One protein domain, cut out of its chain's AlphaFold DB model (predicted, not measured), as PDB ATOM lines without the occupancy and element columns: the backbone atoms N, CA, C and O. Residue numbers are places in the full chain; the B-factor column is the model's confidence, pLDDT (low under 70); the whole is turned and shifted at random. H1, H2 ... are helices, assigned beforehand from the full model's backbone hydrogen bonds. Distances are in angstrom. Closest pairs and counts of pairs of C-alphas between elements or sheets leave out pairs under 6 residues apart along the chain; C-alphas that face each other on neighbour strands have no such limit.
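Overview. This is residues 422 to 519 of the 519 residues of the protein "Tetratricopeptide repeat protein" of Acidobacteria bacterium (UniProt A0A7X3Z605). Four long helices, H2 to H5, run back and forth side by side, each turning back on the one before; H3 is in the middle, with H2 on one side and H4 and H5 on the other. Short H1 packs on H2 and H3, and residues 504 to 519 form a tail with no named element. The printed part has 98 residues, with five named helices in the order H1 to H5 and no named strand: all helix. It is compact, with a radius of gyration of the C-alphas of 12.1 A and spans of 36 by 33 by 20 A.

Along the chain. Find C-alpha 422 at (-38.440, 2.640, -51.499), where H1 begins; it ends at residue 425. H2 follows over residues 434 to 447, 20.2 A long, then H3 over 453 to 466, 20.4 A. H4, residues 469 to 485, is the longest at 24.0 A. H5 covers residues 489 to 503, 20.9 A, and ends at C-alpha 503, (-19.757, 3.835, -40.142).

Arrangement. Begin at H3, the hub. It touches H4 closest at the C-alphas of Gly 460 and Ala 472, 4.0 A, at a shallow tilt of 14 degrees, opposite ways. H3, H4 and H5 form an up and down bundle, each running against the one before. H2 and H3 are a hairpin; their closest C-alphas are Ala 441 and Phe 459, 4.7 A. H2 and H4 are apart. Every O i to N i+4 pair is within hydrogen-bond range in H3, H4 and H5, and 9 of 10 in H2; H1 is too short for one.

Size, cuts and confidence. The farthest C-alphas, of Ala 504 and Pro 519, are 37.2 A apart. The printed part has no cut, and no link is long. Look at residues 514 to 519 for pLDDT under 70.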
ATOM      1  N   ILE A 422     -37.912   1.306 -51.177       96.75
ATOM      2  CA  ILE A 422     -38.440   2.640 -51.499       96.75
ATOM      3  C   ILE A 422     -38.607   3.460 -50.211       96.75
ATOM      4  O   ILE A 422     -38.085   4.574 -50.108       96.75
ATOM      5  N   LEU A 423     -39.282   2.899 -49.206       97.88
ATOM      6  CA  LEU A 423     -39.596   3.608 -47.966       97.88
ATOM      7  C   LEU A 423     -38.344   3.954 -47.137       97.88
ATOM      8  O   LEU A 423     -38.343   4.969 -46.439       97.88
ATOM      9  N   ALA A 424     -37.269   3.167 -47.237       97.12
ATOM     10  CA  ALA A 424     -36.004   3.430 -46.553       97.12
ATOM     11  C   ALA A 424     -35.144   4.481 -47.275       97.12
ATOM     12  O   ALA A 424     -34.671   5.445 -46.664       97.12
ATOM     13  N   ALA A 425     -34.914   4.295 -48.579       96.19
ATOM     14  CA  ALA A 425     -33.758   4.885 -49.258       96.19
ATOM     15  C   ALA A 425     -34.090   5.713 -50.509       96.19
ATOM     16  O   ALA A 425     -33.169   6.258 -51.124       96.19
ATOM     17  N   HIS A 426     -35.360   5.867 -50.897       95.94
ATOM     18  CA  HIS A 426     -35.690   6.588 -52.129       95.94
ATOM     19  C   HIS A 426     -35.206   8.063 -52.105       95.94
ATOM     20  O   HIS A 426     -35.336   8.739 -51.079       95.94
ATOM     21  N   PRO A 427     -34.672   8.620 -53.219       94.44
ATOM     22  CA  PRO A 427     -34.177  10.005 -53.262       94.44
ATOM     23  C   PRO A 427     -35.222  11.064 -52.883       94.44
ATOM     24  O   PRO A 427     -34.907  12.076 -52.248       94.44
ATOM     25  N   ARG A 428     -36.481  10.820 -53.256       94.69
ATOM     26  CA  ARG A 428     -37.631  11.655 -52.889       94.69
ATOM     27  C   ARG A 428     -38.040  11.419 -51.438       94.69
ATOM     28  O   ARG A 428     -38.475  10.328 -51.082       94.69
ATOM     29  N   ARG A 429     -37.914  12.456 -50.602       93.88
ATOM     30  CA  ARG A 429     -38.167  12.365 -49.154       93.88
ATOM     31  C   ARG A 429     -39.625  12.091 -48.798       93.88
ATOM     32  O   ARG A 429     -39.858  11.448 -47.787       93.88
ATOM     33  N   ASP A 430     -40.558  12.578 -49.606       96.31
ATOM     34  CA  ASP A 430     -42.007  12.396 -49.457       96.31
ATOM     35  C   ASP A 430     -42.454  10.939 -49.630       96.31
ATOM     36  O   ASP A 430     -43.525  10.575 -49.161       96.31
ATOM     37  N   LEU A 431     -41.625  10.107 -50.265       96.25
ATOM     38  CA  LEU A 431     -41.889   8.681 -50.460       96.25
ATOM     39  C   LEU A 431     -41.242   7.800 -49.387       96.25
ATOM     40  O   LEU A 431     -41.385   6.584 -49.438       96.25
ATOM     41  N   ARG A 432     -40.499   8.386 -48.443       96.31
ATOM     42  CA  ARG A 432     -39.820   7.634 -47.388       96.31
ATOM     43  C   ARG A 432     -40.671   7.563 -46.128       96.31
ATOM     44  O   ARG A 432     -41.239   8.562 -45.699       96.31
ATOM     45  N   SER A 433     -40.676   6.388 -45.516       97.75
ATOM     46  CA  SER A 433     -41.325   6.079 -44.242       97.75
ATOM     47  C   SER A 433     -40.395   5.131 -43.471       97.75
ATOM     48  O   SER A 433     -40.595   3.918 -43.515       97.75
ATOM     49  N   PRO A 434     -39.308   5.638 -42.848       96.00
ATOM     50  CA  PRO A 434     -38.260   4.785 -42.280       96.00
ATOM     51  C   PRO A 434     -38.758   3.777 -41.239       96.00
ATOM     52  O   PRO A 434     -38.323   2.630 -41.253       96.00
ATOM     53  N   ASP A 435     -39.705   4.172 -40.386       96.44
ATOM     54  CA  ASP A 435     -40.261   3.287 -39.355       96.44
ATOM     55  C   ASP A 435     -41.056   2.121 -39.968       96.44
ATOM     56  O   ASP A 435     -40.908   0.971 -39.558       96.44
ATOM     57  N   GLU A 436     -41.855   2.396 -41.007       97.88
ATOM     58  CA  GLU A 436     -42.567   1.364 -41.775       97.88
ATOM     59  C   GLU A 436     -41.576   0.456 -42.517       97.88
ATOM     60  O   GLU A 436     -41.733  -0.766 -42.528       97.88
ATOM     61  N   ALA A 437     -40.518   1.039 -43.090       97.62
ATOM     62  CA  ALA A 437     -39.494   0.306 -43.824       97.62
ATOM     63  C   ALA A 437     -38.781  -0.740 -42.955       97.62
ATOM     64  O   ALA A 437     -38.535  -1.845 -43.433       97.62
ATOM     65  N   VAL A 438     -38.478  -0.419 -41.689       98.38
ATOM     66  CA  VAL A 438     -37.835  -1.362 -40.754       98.38
ATOM     67  C   VAL A 438     -38.719  -2.585 -40.535       98.38
ATOM     68  O   VAL A 438     -38.232  -3.702 -40.685       98.38
ATOM     69  N   GLY A 439     -40.014  -2.395 -40.265       97.88
ATOM     70  CA  GLY A 439     -40.935  -3.510 -40.031       97.88
ATOM     71  C   GLY A 439     -41.102  -4.422 -41.251       97.88
ATOM     72  O   GLY A 439     -41.129  -5.645 -41.117       97.88
ATOM     73  N   LEU A 440     -41.173  -3.851 -42.457       98.00
ATOM     74  CA  LEU A 440     -41.253  -4.634 -43.696       98.00
ATOM     75  C   LEU A 440     -39.947  -5.385 -43.992       98.00
ATOM     76  O   LEU A 440     -39.980  -6.564 -44.347       98.00
ATOM     77  N   ALA A 441     -38.801  -4.721 -43.829       97.19
ATOM     78  CA  ALA A 441     -37.500  -5.323 -44.089       97.19
ATOM     79  C   ALA A 441     -37.133  -6.405 -43.060       97.19
ATOM     80  O   ALA A 441     -36.514  -7.403 -43.422       97.19
ATOM     81  N   GLU A 442     -37.542  -6.242 -41.800       97.56
ATOM     82  CA  GLU A 442     -37.371  -7.256 -40.757       97.56
ATOM     83  C   GLU A 442     -38.165  -8.524 -41.078       97.56
ATOM     84  O   GLU A 442     -37.618  -9.623 -40.992       97.56
ATOM     85  N   ARG A 443     -39.426  -8.382 -41.514       97.44
ATOM     86  CA  ARG A 443     -40.256  -9.516 -41.954       97.44
ATOM     87  C   ARG A 443     -39.602 -10.263 -43.112       97.44
ATOM     88  O   ARG A 443     -39.412 -11.472 -43.013       97.44
ATOM     89  N   LEU A 444     -39.157  -9.540 -44.145       96.56
ATOM     90  CA  LEU A 444     -38.440 -10.130 -45.281       96.56
ATOM     91  C   LEU A 444     -37.178 -10.882 -44.839       96.56
ATOM     92  O   LEU A 444     -36.993 -12.043 -45.188       96.56
ATOM     93  N   ALA A 445     -36.298 -10.242 -44.065       96.00
ATOM     94  CA  ALA A 445     -35.060 -10.872 -43.613       96.00
ATOM     95  C   ALA A 445     -35.331 -12.080 -42.695       96.00
ATOM     96  O   ALA A 445     -34.615 -13.084 -42.761       96.00
ATOM     97  N   GLY A 446     -36.390 -12.015 -41.884       96.62
ATOM     98  CA  GLY A 446     -36.848 -13.095 -41.016       96.62
ATOM     99  C   GLY A 446     -37.267 -14.357 -41.773       96.62
ATOM    100  O   GLY A 446     -36.938 -15.455 -41.321       96.62
ATOM    101  N   GLN A 447     -37.894 -14.226 -42.948       95.44
ATOM    102  CA  GLN A 447     -38.264 -15.371 -43.798       95.44
ATOM    103  C   GLN A 447     -37.053 -16.209 -44.217       95.44
ATOM    104  O   GLN A 447     -37.131 -17.432 -44.301       95.44
ATOM    105  N   PHE A 448     -35.903 -15.559 -44.404       93.38
ATOM    106  CA  PHE A 448     -34.636 -16.215 -44.728       93.38
ATOM    107  C   PHE A 448     -33.767 -16.480 -43.493       93.38
ATOM    108  O   PHE A 448     -32.559 -16.682 -43.624       93.38
ATOM    109  N   ALA A 449     -34.340 -16.427 -42.284       95.44
ATOM    110  CA  ALA A 449     -33.624 -16.546 -41.013       95.44
ATOM    111  C   ALA A 449     -32.380 -15.633 -40.925       95.44
ATOM    112  O   ALA A 449     -31.375 -15.982 -40.295       95.44
ATOM    113  N   PHE A 450     -32.441 -14.467 -41.578       94.75
ATOM    114  CA  PHE A 450     -31.334 -13.522 -41.706       94.75
ATOM    115  C   PHE A 450     -30.076 -14.149 -42.346       94.75
ATOM    116  O   PHE A 450     -28.952 -13.873 -41.920       94.75
ATOM    117  N   GLN A 451     -30.250 -15.032 -43.336       94.25
ATOM    118  CA  GLN A 451     -29.163 -15.698 -44.073       94.25
ATOM    119  C   GLN A 451     -29.115 -15.354 -45.565       94.25
ATOM    120  O   GLN A 451     -28.221 -15.828 -46.264       94.25
ATOM    121  N   GLU A 452     -30.031 -14.525 -46.063       93.75
ATOM    122  CA  GLU A 452     -30.014 -14.067 -47.452       93.75
ATOM    123  C   GLU A 452     -29.417 -12.637 -47.517       93.75
ATOM    124  O   GLU A 452     -29.843 -11.754 -46.766       93.75
ATOM    125  N   PRO A 453     -28.373 -12.390 -48.338       94.56
ATOM    126  CA  PRO A 453     -27.641 -11.123 -48.314       94.56
ATOM    127  C   PRO A 453     -28.458  -9.874 -48.677       94.56
ATOM    128  O   PRO A 453     -28.249  -8.824 -48.070       94.56
ATOM    129  N   ARG A 454     -29.354  -9.941 -49.670       93.88
ATOM    130  CA  ARG A 454     -30.050  -8.751 -50.192       93.88
ATOM    131  C   ARG A 454     -31.153  -8.266 -49.254       93.88
ATOM    132  O   ARG A 454     -31.293  -7.065 -49.048       93.88
ATOM    133  N   SER A 455     -31.883  -9.177 -48.626       95.31
ATOM    134  CA  SER A 455     -32.870  -8.892 -47.582       95.31
ATOM    135  C   SER A 455     -32.219  -8.234 -46.364       95.31
ATOM    136  O   SER A 455     -32.736  -7.240 -45.854       95.31
ATOM    137  N   LEU A 456     -31.039  -8.711 -45.951       95.81
ATOM    138  CA  LEU A 456     -30.238  -8.076 -44.900       95.81
ATOM    139  C   LEU A 456     -29.761  -6.673 -45.275       95.81
ATOM    140  O   LEU A 456     -29.712  -5.793 -44.417       95.81
ATOM    141  N   ASP A 457     -29.400  -6.451 -46.533       95.62
ATOM    142  CA  ASP A 457     -28.970  -5.137 -47.002       95.62
ATOM    143  C   ASP A 457     -30.122  -4.118 -47.013       95.62
ATOM    144  O   ASP A 457     -29.946  -2.989 -46.546       95.62
ATOM    145  N   VAL A 458     -31.322  -4.530 -47.442       96.31
ATOM    146  CA  VAL A 458     -32.544  -3.713 -47.324       96.31
ATOM    147  C   VAL A 458     -32.855  -3.415 -45.853       96.31
ATOM    148  O   VAL A 458     -33.130  -2.264 -45.509       96.31
ATOM    149  N   PHE A 459     -32.733  -4.408 -44.967       97.62
ATOM    150  CA  PHE A 459     -32.918  -4.222 -43.524       97.62
ATOM    151  C   PHE A 459     -31.898  -3.248 -42.926       97.62
ATOM    152  O   PHE A 459     -32.273  -2.313 -42.218       97.62
ATOM    153  N   GLY A 460     -30.620  -3.383 -43.282       97.56
ATOM    154  CA  GLY A 460     -29.574  -2.456 -42.861       97.56
ATOM    155  C   GLY A 460     -29.821  -1.026 -43.349       97.56
ATOM    156  O   GLY A 460     -29.626  -0.074 -42.594       97.56
ATOM    157  N   ALA A 461     -30.301  -0.855 -44.582       97.38
ATOM    158  CA  ALA A 461     -30.665   0.458 -45.107       97.38
ATOM    159  C   ALA A 461     -31.868   1.079 -44.377       97.38
ATOM    160  O   ALA A 461     -31.849   2.280 -44.100       97.38
ATOM    161  N   ALA A 462     -32.876   0.278 -44.019       97.94
ATOM    162  CA  ALA A 462     -34.022   0.730 -43.232       97.94
ATOM    163  C   ALA A 462     -33.615   1.166 -41.811       97.94
ATOM    164  O   ALA A 462     -33.999   2.249 -41.370       97.94
ATOM    165  N   LEU A 463     -32.759   0.391 -41.134       98.50
ATOM    166  CA  LEU A 463     -32.193   0.754 -39.826       98.50
ATOM    167  C   LEU A 463     -31.363   2.044 -39.903       98.50
ATOM    168  O   LEU A 463     -31.504   2.945 -39.078       98.50
ATOM    169  N   ALA A 464     -30.541   2.198 -40.942       98.06
ATOM    170  CA  ALA A 464     -29.778   3.428 -41.131       98.06
ATOM    171  C   ALA A 464     -30.693   4.646 -41.359       98.06
ATOM    172  O   ALA A 464     -30.364   5.751 -40.925       98.06
ATOM    173  N   ALA A 465     -31.837   4.459 -42.028       97.38
ATOM    174  CA  ALA A 465     -32.803   5.520 -42.300       97.38
ATOM    175  C   ALA A 465     -33.525   6.031 -41.038       97.38
ATOM    176  O   ALA A 465     -33.906   7.202 -41.008       97.38
ATOM    177  N   THR A 466     -33.663   5.202 -39.996       97.56
ATOM    178  CA  THR A 466     -34.166   5.610 -38.665       97.56
ATOM    179  C   THR A 466     -33.063   6.161 -37.750       97.56
ATOM    180  O   THR A 466     -33.351   6.736 -36.702       97.56
ATOM    181  N   GLY A 467     -31.794   6.049 -38.161       97.19
ATOM    182  CA  GLY A 467     -30.624   6.483 -37.393       97.19
ATOM    183  C   GLY A 467     -29.990   5.390 -36.530       97.19
ATOM    184  O   GLY A 467     -29.006   5.669 -35.840       97.19
ATOM    185  N   ASP A 468     -30.485   4.148 -36.584       98.12
ATOM    186  CA  ASP A 468     -29.832   2.999 -35.955       98.12
ATOM    187  C   ASP A 468     -28.642   2.512 -36.796       98.12
ATOM    188  O   ASP A 468     -28.672   1.492 -37.491       98.12
ATOM    189  N   PHE A 469     -27.547   3.268 -36.728       98.19
ATOM    190  CA  PHE A 469     -26.319   2.927 -37.441       98.19
ATOM    191  C   PHE A 469     -25.624   1.680 -36.885       98.19
ATOM    192  O   PHE A 469     -24.915   1.006 -37.630       98.19
ATOM    193  N   ASN A 470     -25.843   1.329 -35.614       98.06
ATOM    194  CA  ASN A 470     -25.255   0.125 -35.027       98.06
ATOM    195  C   ASN A 470     -25.906  -1.135 -35.602       98.06
ATOM    196  O   ASN A 470     -25.193  -2.041 -36.040       98.06
ATOM    197  N   GLY A 471     -27.242  -1.178 -35.640       97.75
ATOM    198  CA  GLY A 471     -27.986  -2.256 -36.287       97.75
ATOM    199  C   GLY A 471     -27.692  -2.322 -37.787       97.75
ATOM    200  O   GLY A 471     -27.377  -3.393 -38.311       97.75
ATOM    201  N   ALA A 472     -27.672  -1.168 -38.466       98.06
ATOM    202  CA  ALA A 472     -27.346  -1.087 -39.889       98.06
ATOM    203  C   ALA A 472     -25.958  -1.649 -40.228       98.06
ATOM    204  O   ALA A 472     -25.804  -2.377 -41.210       98.06
ATOM    205  N   MET A 473     -24.941  -1.342 -39.414       98.38
ATOM    206  CA  MET A 473     -23.589  -1.873 -39.590       98.38
ATOM    207  C   MET A 473     -23.542  -3.394 -39.412       98.38
ATOM    208  O   MET A 473     -22.917  -4.067 -40.227       98.38
ATOM    209  N   GLN A 474     -24.221  -3.942 -38.400       97.50
ATOM    210  CA  GLN A 474     -24.272  -5.392 -38.180       97.50
ATOM    211  C   GLN A 474     -24.945  -6.120 -39.349       97.50
ATOM    212  O   GLN A 474     -24.423  -7.124 -39.838       97.50
ATOM    213  N   ALA A 475     -26.077  -5.594 -39.828       96.94
ATOM    214  CA  ALA A 475     -26.789  -6.150 -40.973       96.94
ATOM    215  C   ALA A 475     -25.930  -6.102 -42.250       96.94
ATOM    216  O   ALA A 475     -25.782  -7.119 -42.927       96.94
ATOM    217  N   ALA A 476     -25.291  -4.961 -42.536       96.06
ATOM    218  CA  ALA A 476     -24.450  -4.784 -43.721       96.06
ATOM    219  C   ALA A 476     -23.157  -5.621 -43.686       96.06
ATOM    220  O   ALA A 476     -22.761  -6.173 -44.711       96.06
ATOM    221  N   GLU A 477     -22.507  -5.764 -42.523       97.25
ATOM    222  CA  GLU A 477     -21.348  -6.658 -42.357       97.25
ATOM    223  C   GLU A 477     -21.734  -8.112 -42.614       97.25
ATOM    224  O   GLU A 477     -21.036  -8.831 -43.335       97.25
ATOM    225  N   ARG A 478     -22.880  -8.547 -42.078       96.94
ATOM    226  CA  ARG A 478     -23.388  -9.898 -42.308       96.94
ATOM    227  C   ARG A 478     -23.745 -10.128 -43.776       96.94
ATOM    228  O   ARG A 478     -23.326 -11.145 -44.327       96.94
ATOM    229  N   ALA A 479     -24.439  -9.186 -44.416       95.94
ATOM    230  CA  ALA A 479     -24.764  -9.244 -45.840       95.94
ATOM    231  C   ALA A 479     -23.499  -9.359 -46.709       95.94
ATOM    232  O   ALA A 479     -23.409 -10.247 -47.557       95.94
ATOM    233  N   ALA A 480     -22.485  -8.521 -46.461       95.81
ATOM    234  CA  ALA A 480     -21.219  -8.543 -47.197       95.81
ATOM    235  C   ALA A 480     -20.466  -9.875 -47.032       95.81
ATOM    236  O   ALA A 480     -19.950 -10.421 -48.012       95.81
ATOM    237  N   ASN A 481     -20.439 -10.427 -45.816       96.06
ATOM    238  CA  ASN A 481     -19.813 -11.721 -45.543       96.06
ATOM    239  C   ASN A 481     -20.540 -12.870 -46.255       96.06
ATOM    240  O   ASN A 481     -19.895 -13.702 -46.891       96.06
ATOM    241  N   LEU A 482     -21.877 -12.903 -46.197       95.69
ATOM    242  CA  LEU A 482     -22.677 -13.922 -46.880       95.69
ATOM    243  C   LEU A 482     -22.515 -13.840 -48.404       95.69
ATOM    244  O   LEU A 482     -22.271 -14.863 -49.042       95.69
ATOM    245  N   ALA A 483     -22.556 -12.636 -48.984       94.19
ATOM    246  CA  ALA A 483     -22.334 -12.433 -50.416       94.19
ATOM    247  C   ALA A 483     -20.925 -12.859 -50.856       94.19
ATOM    248  O   ALA A 483     -20.766 -13.490 -51.899       94.19
ATOM    249  N   THR A 484     -19.903 -12.577 -50.041       94.88
ATOM    250  CA  THR A 484     -18.522 -13.019 -50.300       94.88
ATOM    251  C   THR A 484     -18.422 -14.542 -50.299       94.88
ATOM    252  O   THR A 484     -17.858 -15.122 -51.226       94.88
ATOM    253  N   ASN A 485     -19.017 -15.196 -49.301       93.88
ATOM    254  CA  ASN A 485     -19.022 -16.656 -49.192       93.88
ATOM    255  C   ASN A 485     -19.793 -17.326 -50.341       93.88
ATOM    256  O   ASN A 485     -19.424 -18.417 -50.765       93.88
ATOM    257  N   ALA A 486     -20.828 -16.664 -50.862       92.12
ATOM    258  CA  ALA A 486     -21.598 -17.110 -52.020       92.12
ATOM    259  C   ALA A 486     -20.932 -16.785 -53.377       92.12
ATOM    260  O   ALA A 486     -21.478 -17.128 -54.423       92.12
ATOM    261  N   GLY A 487     -19.775 -16.109 -53.394       92.62
ATOM    262  CA  GLY A 487     -19.090 -15.705 -54.629       92.62
ATOM    263  C   GLY A 487     -19.737 -14.524 -55.369       92.62
ATOM    264  O   GLY A 487     -19.354 -14.221 -56.500       92.62
ATOM    265  N   ALA A 488     -20.684 -13.818 -54.747       92.19
ATOM    266  CA  ALA A 488     -21.383 -12.667 -55.316       92.19
ATOM    267  C   ALA A 488     -20.575 -11.369 -55.113       92.19
ATOM    268  O   ALA A 488     -20.921 -10.504 -54.308       92.19
ATOM    269  N   ALA A 489     -19.465 -11.229 -55.847       91.81
ATOM    270  CA  ALA A 489     -18.501 -10.139 -55.653       91.81
ATOM    271  C   ALA A 489     -19.098  -8.726 -55.829       91.81
ATOM    272  O   ALA A 489     -18.715  -7.804 -55.108       91.81
ATOM    273  N   ALA A 490     -20.040  -8.550 -56.764       91.31
ATOM    274  CA  ALA A 490     -20.704  -7.266 -56.994       91.31
ATOM    275  C   ALA A 490     -21.577  -6.850 -55.798       91.31
ATOM    276  O   ALA A 490     -21.465  -5.722 -55.316       91.31
ATOM    277  N   ASP A 491     -22.375  -7.785 -55.278       91.88
ATOM    278  CA  ASP A 491     -23.231  -7.566 -54.110       91.88
ATOM    279  C   ASP A 491     -22.370  -7.294 -52.865       91.88
ATOM    280  O   ASP A 491     -22.570  -6.294 -52.175       91.88
ATOM    281  N   ALA A 492     -21.316  -8.087 -52.639       93.56
ATOM    282  CA  ALA A 492     -20.374  -7.873 -51.537       93.56
ATOM    283  C   ALA A 492     -19.726  -6.474 -51.569       93.56
ATOM    284  O   ALA A 492     -19.593  -5.815 -50.528       93.56
ATOM    285  N   ALA A 493     -19.351  -5.988 -52.757       93.56
ATOM    286  CA  ALA A 493     -18.803  -4.647 -52.934       93.56
ATOM    287  C   ALA A 493     -19.846  -3.555 -52.643       93.56
ATOM    288  O   ALA A 493     -19.531  -2.585 -51.948       93.56
ATOM    289  N   ALA A 494     -21.083  -3.713 -53.125       93.31
ATOM    290  CA  ALA A 494     -22.171  -2.768 -52.874       93.31
ATOM    291  C   ALA A 494     -22.504  -2.661 -51.373       93.31
ATOM    292  O   ALA A 494     -22.584  -1.556 -50.830       93.31
ATOM    293  N   PHE A 495     -22.604  -3.797 -50.679       95.06
ATOM    294  CA  PHE A 495     -22.874  -3.844 -49.238       95.06
ATOM    295  C   PHE A 495     -21.728  -3.227 -48.429       95.06
ATOM    296  O   PHE A 495     -21.963  -2.462 -47.495       95.06
ATOM    297  N   SER A 496     -20.478  -3.458 -48.841       94.56
ATOM    298  CA  SER A 496     -19.298  -2.850 -48.207       94.56
ATOM    299  C   SER A 496     -19.264  -1.324 -48.364       94.56
ATOM    300  O   SER A 496     -18.863  -0.612 -47.440       94.56
ATOM    301  N   GLN A 497     -19.715  -0.795 -49.506       94.56
ATOM    302  CA  GLN A 497     -19.850   0.652 -49.705       94.56
ATOM    303  C   GLN A 497     -20.923   1.246 -48.786       94.56
ATOM    304  O   GLN A 497     -20.691   2.283 -48.162       94.56
ATOM    305  N   ARG A 498     -22.074   0.577 -48.649       95.38
ATOM    306  CA  ARG A 498     -23.134   0.990 -47.717       95.38
ATOM    307  C   ARG A 498     -22.675   0.926 -46.260       95.38
ATOM    308  O   ARG A 498     -22.862   1.891 -45.524       95.38
ATOM    309  N   LEU A 499     -21.953  -0.122 -45.873       96.94
ATOM    310  CA  LEU A 499     -21.330  -0.234 -44.555       96.94
ATOM    311  C   LEU A 499     -20.400   0.951 -44.240       96.94
ATOM    312  O   LEU A 499     -20.406   1.463 -43.120       96.94
ATOM    313  N   ALA A 500     -19.621   1.426 -45.215       96.81
ATOM    314  CA  ALA A 500     -18.773   2.605 -45.032       96.81
ATOM    315  C   ALA A 500     -19.590   3.887 -44.774       96.81
ATOM    316  O   ALA A 500     -19.177   4.717 -43.964       96.81
ATOM    317  N   LEU A 501     -20.762   4.035 -45.407       97.31
ATOM    318  CA  LEU A 501     -21.691   5.135 -45.115       97.31
ATOM    319  C   LEU A 501     -22.236   5.035 -43.687       97.31
ATOM    320  O   LEU A 501     -22.235   6.033 -42.965       97.31
ATOM    321  N   TYR A 502     -22.626   3.835 -43.255       98.12
ATOM    322  CA  TYR A 502     -23.186   3.609 -41.920       98.12
ATOM    323  C   TYR A 502     -22.153   3.873 -40.818       98.12
ATOM    324  O   TYR A 502     -22.464   4.551 -39.843       98.12
ATOM    325  N   ARG A 503     -20.887   3.481 -41.028       97.56
ATOM    326  CA  ARG A 503     -19.757   3.835 -40.142       97.56
ATOM    327  C   ARG A 503     -19.534   5.343 -40.025       97.56
ATOM    328  O   ARG A 503     -19.067   5.816 -38.994       97.56
ATOM    329  N   ALA A 504     -19.864   6.097 -41.070       97.44
ATOM    330  CA  ALA A 504     -19.803   7.556 -41.075       97.44
ATOM    331  C   ALA A 504     -21.087   8.222 -40.531       97.44
ATOM    332  O   ALA A 504     -21.205   9.444 -40.620       97.44
ATOM    333  N   GLY A 505     -22.052   7.452 -40.011       96.88
ATOM    334  CA  GLY A 505     -23.332   7.967 -39.512       96.88
ATOM    335  C   GLY A 505     -24.229   8.537 -40.614       96.88
ATOM    336  O   GLY A 505     -24.973   9.489 -40.381       96.88
ATOM    337  N   ARG A 506     -24.114   8.021 -41.845       97.31
ATOM    338  CA  ARG A 506     -24.868   8.501 -43.009       97.31
ATOM    339  C   ARG A 506     -25.777   7.396 -43.551       97.31
ATOM    340  O   ARG A 506     -25.269   6.321 -43.864       97.31
ATOM    341  N   PRO A 507     -27.088   7.647 -43.725       96.50
ATOM    342  CA  PRO A 507     -27.968   6.684 -44.372       96.50
ATOM    343  C   PRO A 507     -27.667   6.594 -45.869       96.50
ATOM    344  O   PRO A 507     -27.209   7.560 -46.491       96.50
ATOM    345  N   TYR A 508     -27.963   5.435 -46.452       96.06
ATOM    346  CA  TYR A 508     -27.936   5.262 -47.897       96.06
ATOM    347  C   TYR A 508     -29.166   5.927 -48.530       96.06
ATOM    348  O   TYR A 508     -30.267   5.869 -47.985       96.06
ATOM    349  N   VAL A 509     -28.969   6.576 -49.676       95.12
ATOM    350  CA  VAL A 509     -30.042   7.150 -50.491       95.12
ATOM    351  C   VAL A 509     -29.775   6.762 -51.937       95.12
ATOM    352  O   VAL A 509     -28.741   7.130 -52.493       95.12
ATOM    353  N   GLY A 510     -30.691   6.008 -52.528       89.81
ATOM    354  CA  GLY A 510     -30.546   5.424 -53.853       89.81
ATOM    355  C   GLY A 510     -31.331   4.120 -53.994       89.81
ATOM    356  O   GLY A 510     -31.910   3.641 -53.016       89.81
ATOM    357  N   PRO A 511     -31.364   3.546 -55.206       85.31
ATOM    358  CA  PRO A 511     -32.013   2.266 -55.446       85.31
ATOM    359  C   PRO A 511     -31.283   1.149 -54.693       85.31
ATOM    360  O   PRO A 511     -30.058   1.026 -54.752       85.31
ATOM    361  N   LEU A 512     -32.049   0.329 -53.979       85.62
ATOM    362  CA  LEU A 512     -31.545  -0.878 -53.335       85.62
ATOM    363  C   LEU A 512     -31.786  -2.080 -54.254       85.62
ATOM    364  O   LEU A 512     -32.827  -2.134 -54.911       85.62
ATOM    365  N   PRO A 513     -30.843  -3.034 -54.323       70.31
ATOM    366  CA  PRO A 513     -31.083  -4.283 -55.023       70.31
ATOM    367  C   PRO A 513     -32.215  -5.029 -54.321       70.31
ATOM    368  O   PRO A 513     -32.214  -5.181 -53.100       70.31
ATOM    369  N   THR A 514     -33.185  -5.495 -55.093       65.06
ATOM    370  CA  THR A 514     -34.242  -6.358 -54.579       65.06
ATOM    371  C   THR A 514     -33.719  -7.790 -54.496       65.06
ATOM    372  O   THR A 514     -32.846  -8.208 -55.270       65.06
ATOM    373  N   THR A 515     -34.224  -8.542 -53.522       58.38
ATOM    374  CA  THR A 515     -34.027  -9.993 -53.441       58.38
ATOM    375  C   THR A 515     -34.371 -10.619 -54.795       58.38
ATOM    376  O   THR A 515     -35.402 -10.275 -55.375       58.38
ATOM    377  N   ASP A 516     -33.504 -11.494 -55.318       49.59
ATOM    378  CA  ASP A 516     -33.794 -12.263 -56.539       49.59
ATOM    379  C   ASP A 516     -34.790 -13.362 -56.149       49.59
ATOM    380  O   ASP A 516     -34.419 -14.496 -55.855       49.59
ATOM    381  N   VAL A 517     -36.056 -12.980 -56.003       39.94
ATOM    382  CA  VAL A 517     -37.151 -13.902 -55.705       39.94
ATOM    383  C   VAL A 517     -37.664 -14.340 -57.061       39.94
ATOM    384  O   VAL A 517     -38.661 -13.824 -57.560       39.94
ATOM    385  N   ARG A 518     -36.911 -15.223 -57.718       28.41
ATOM    386  CA  ARG A 518     -37.520 -16.003 -58.793       28.41
ATOM    387  C   ARG A 518     -38.583 -16.890 -58.137       28.41
ATOM    388  O   ARG A 518     -38.270 -17.441 -57.076       28.41
ATOM    389  N   PRO A 519     -39.801 -16.962 -58.692       29.05
ATOM    390  CA  PRO A 519     -40.790 -17.933 -58.240       29.05
ATOM    391  C   PRO A 519     -40.246 -19.365 -58.316       29.05
ATOM    392  O   PRO A 519     -39.388 -19.637 -59.194       29.05
TER     393      PRO A 519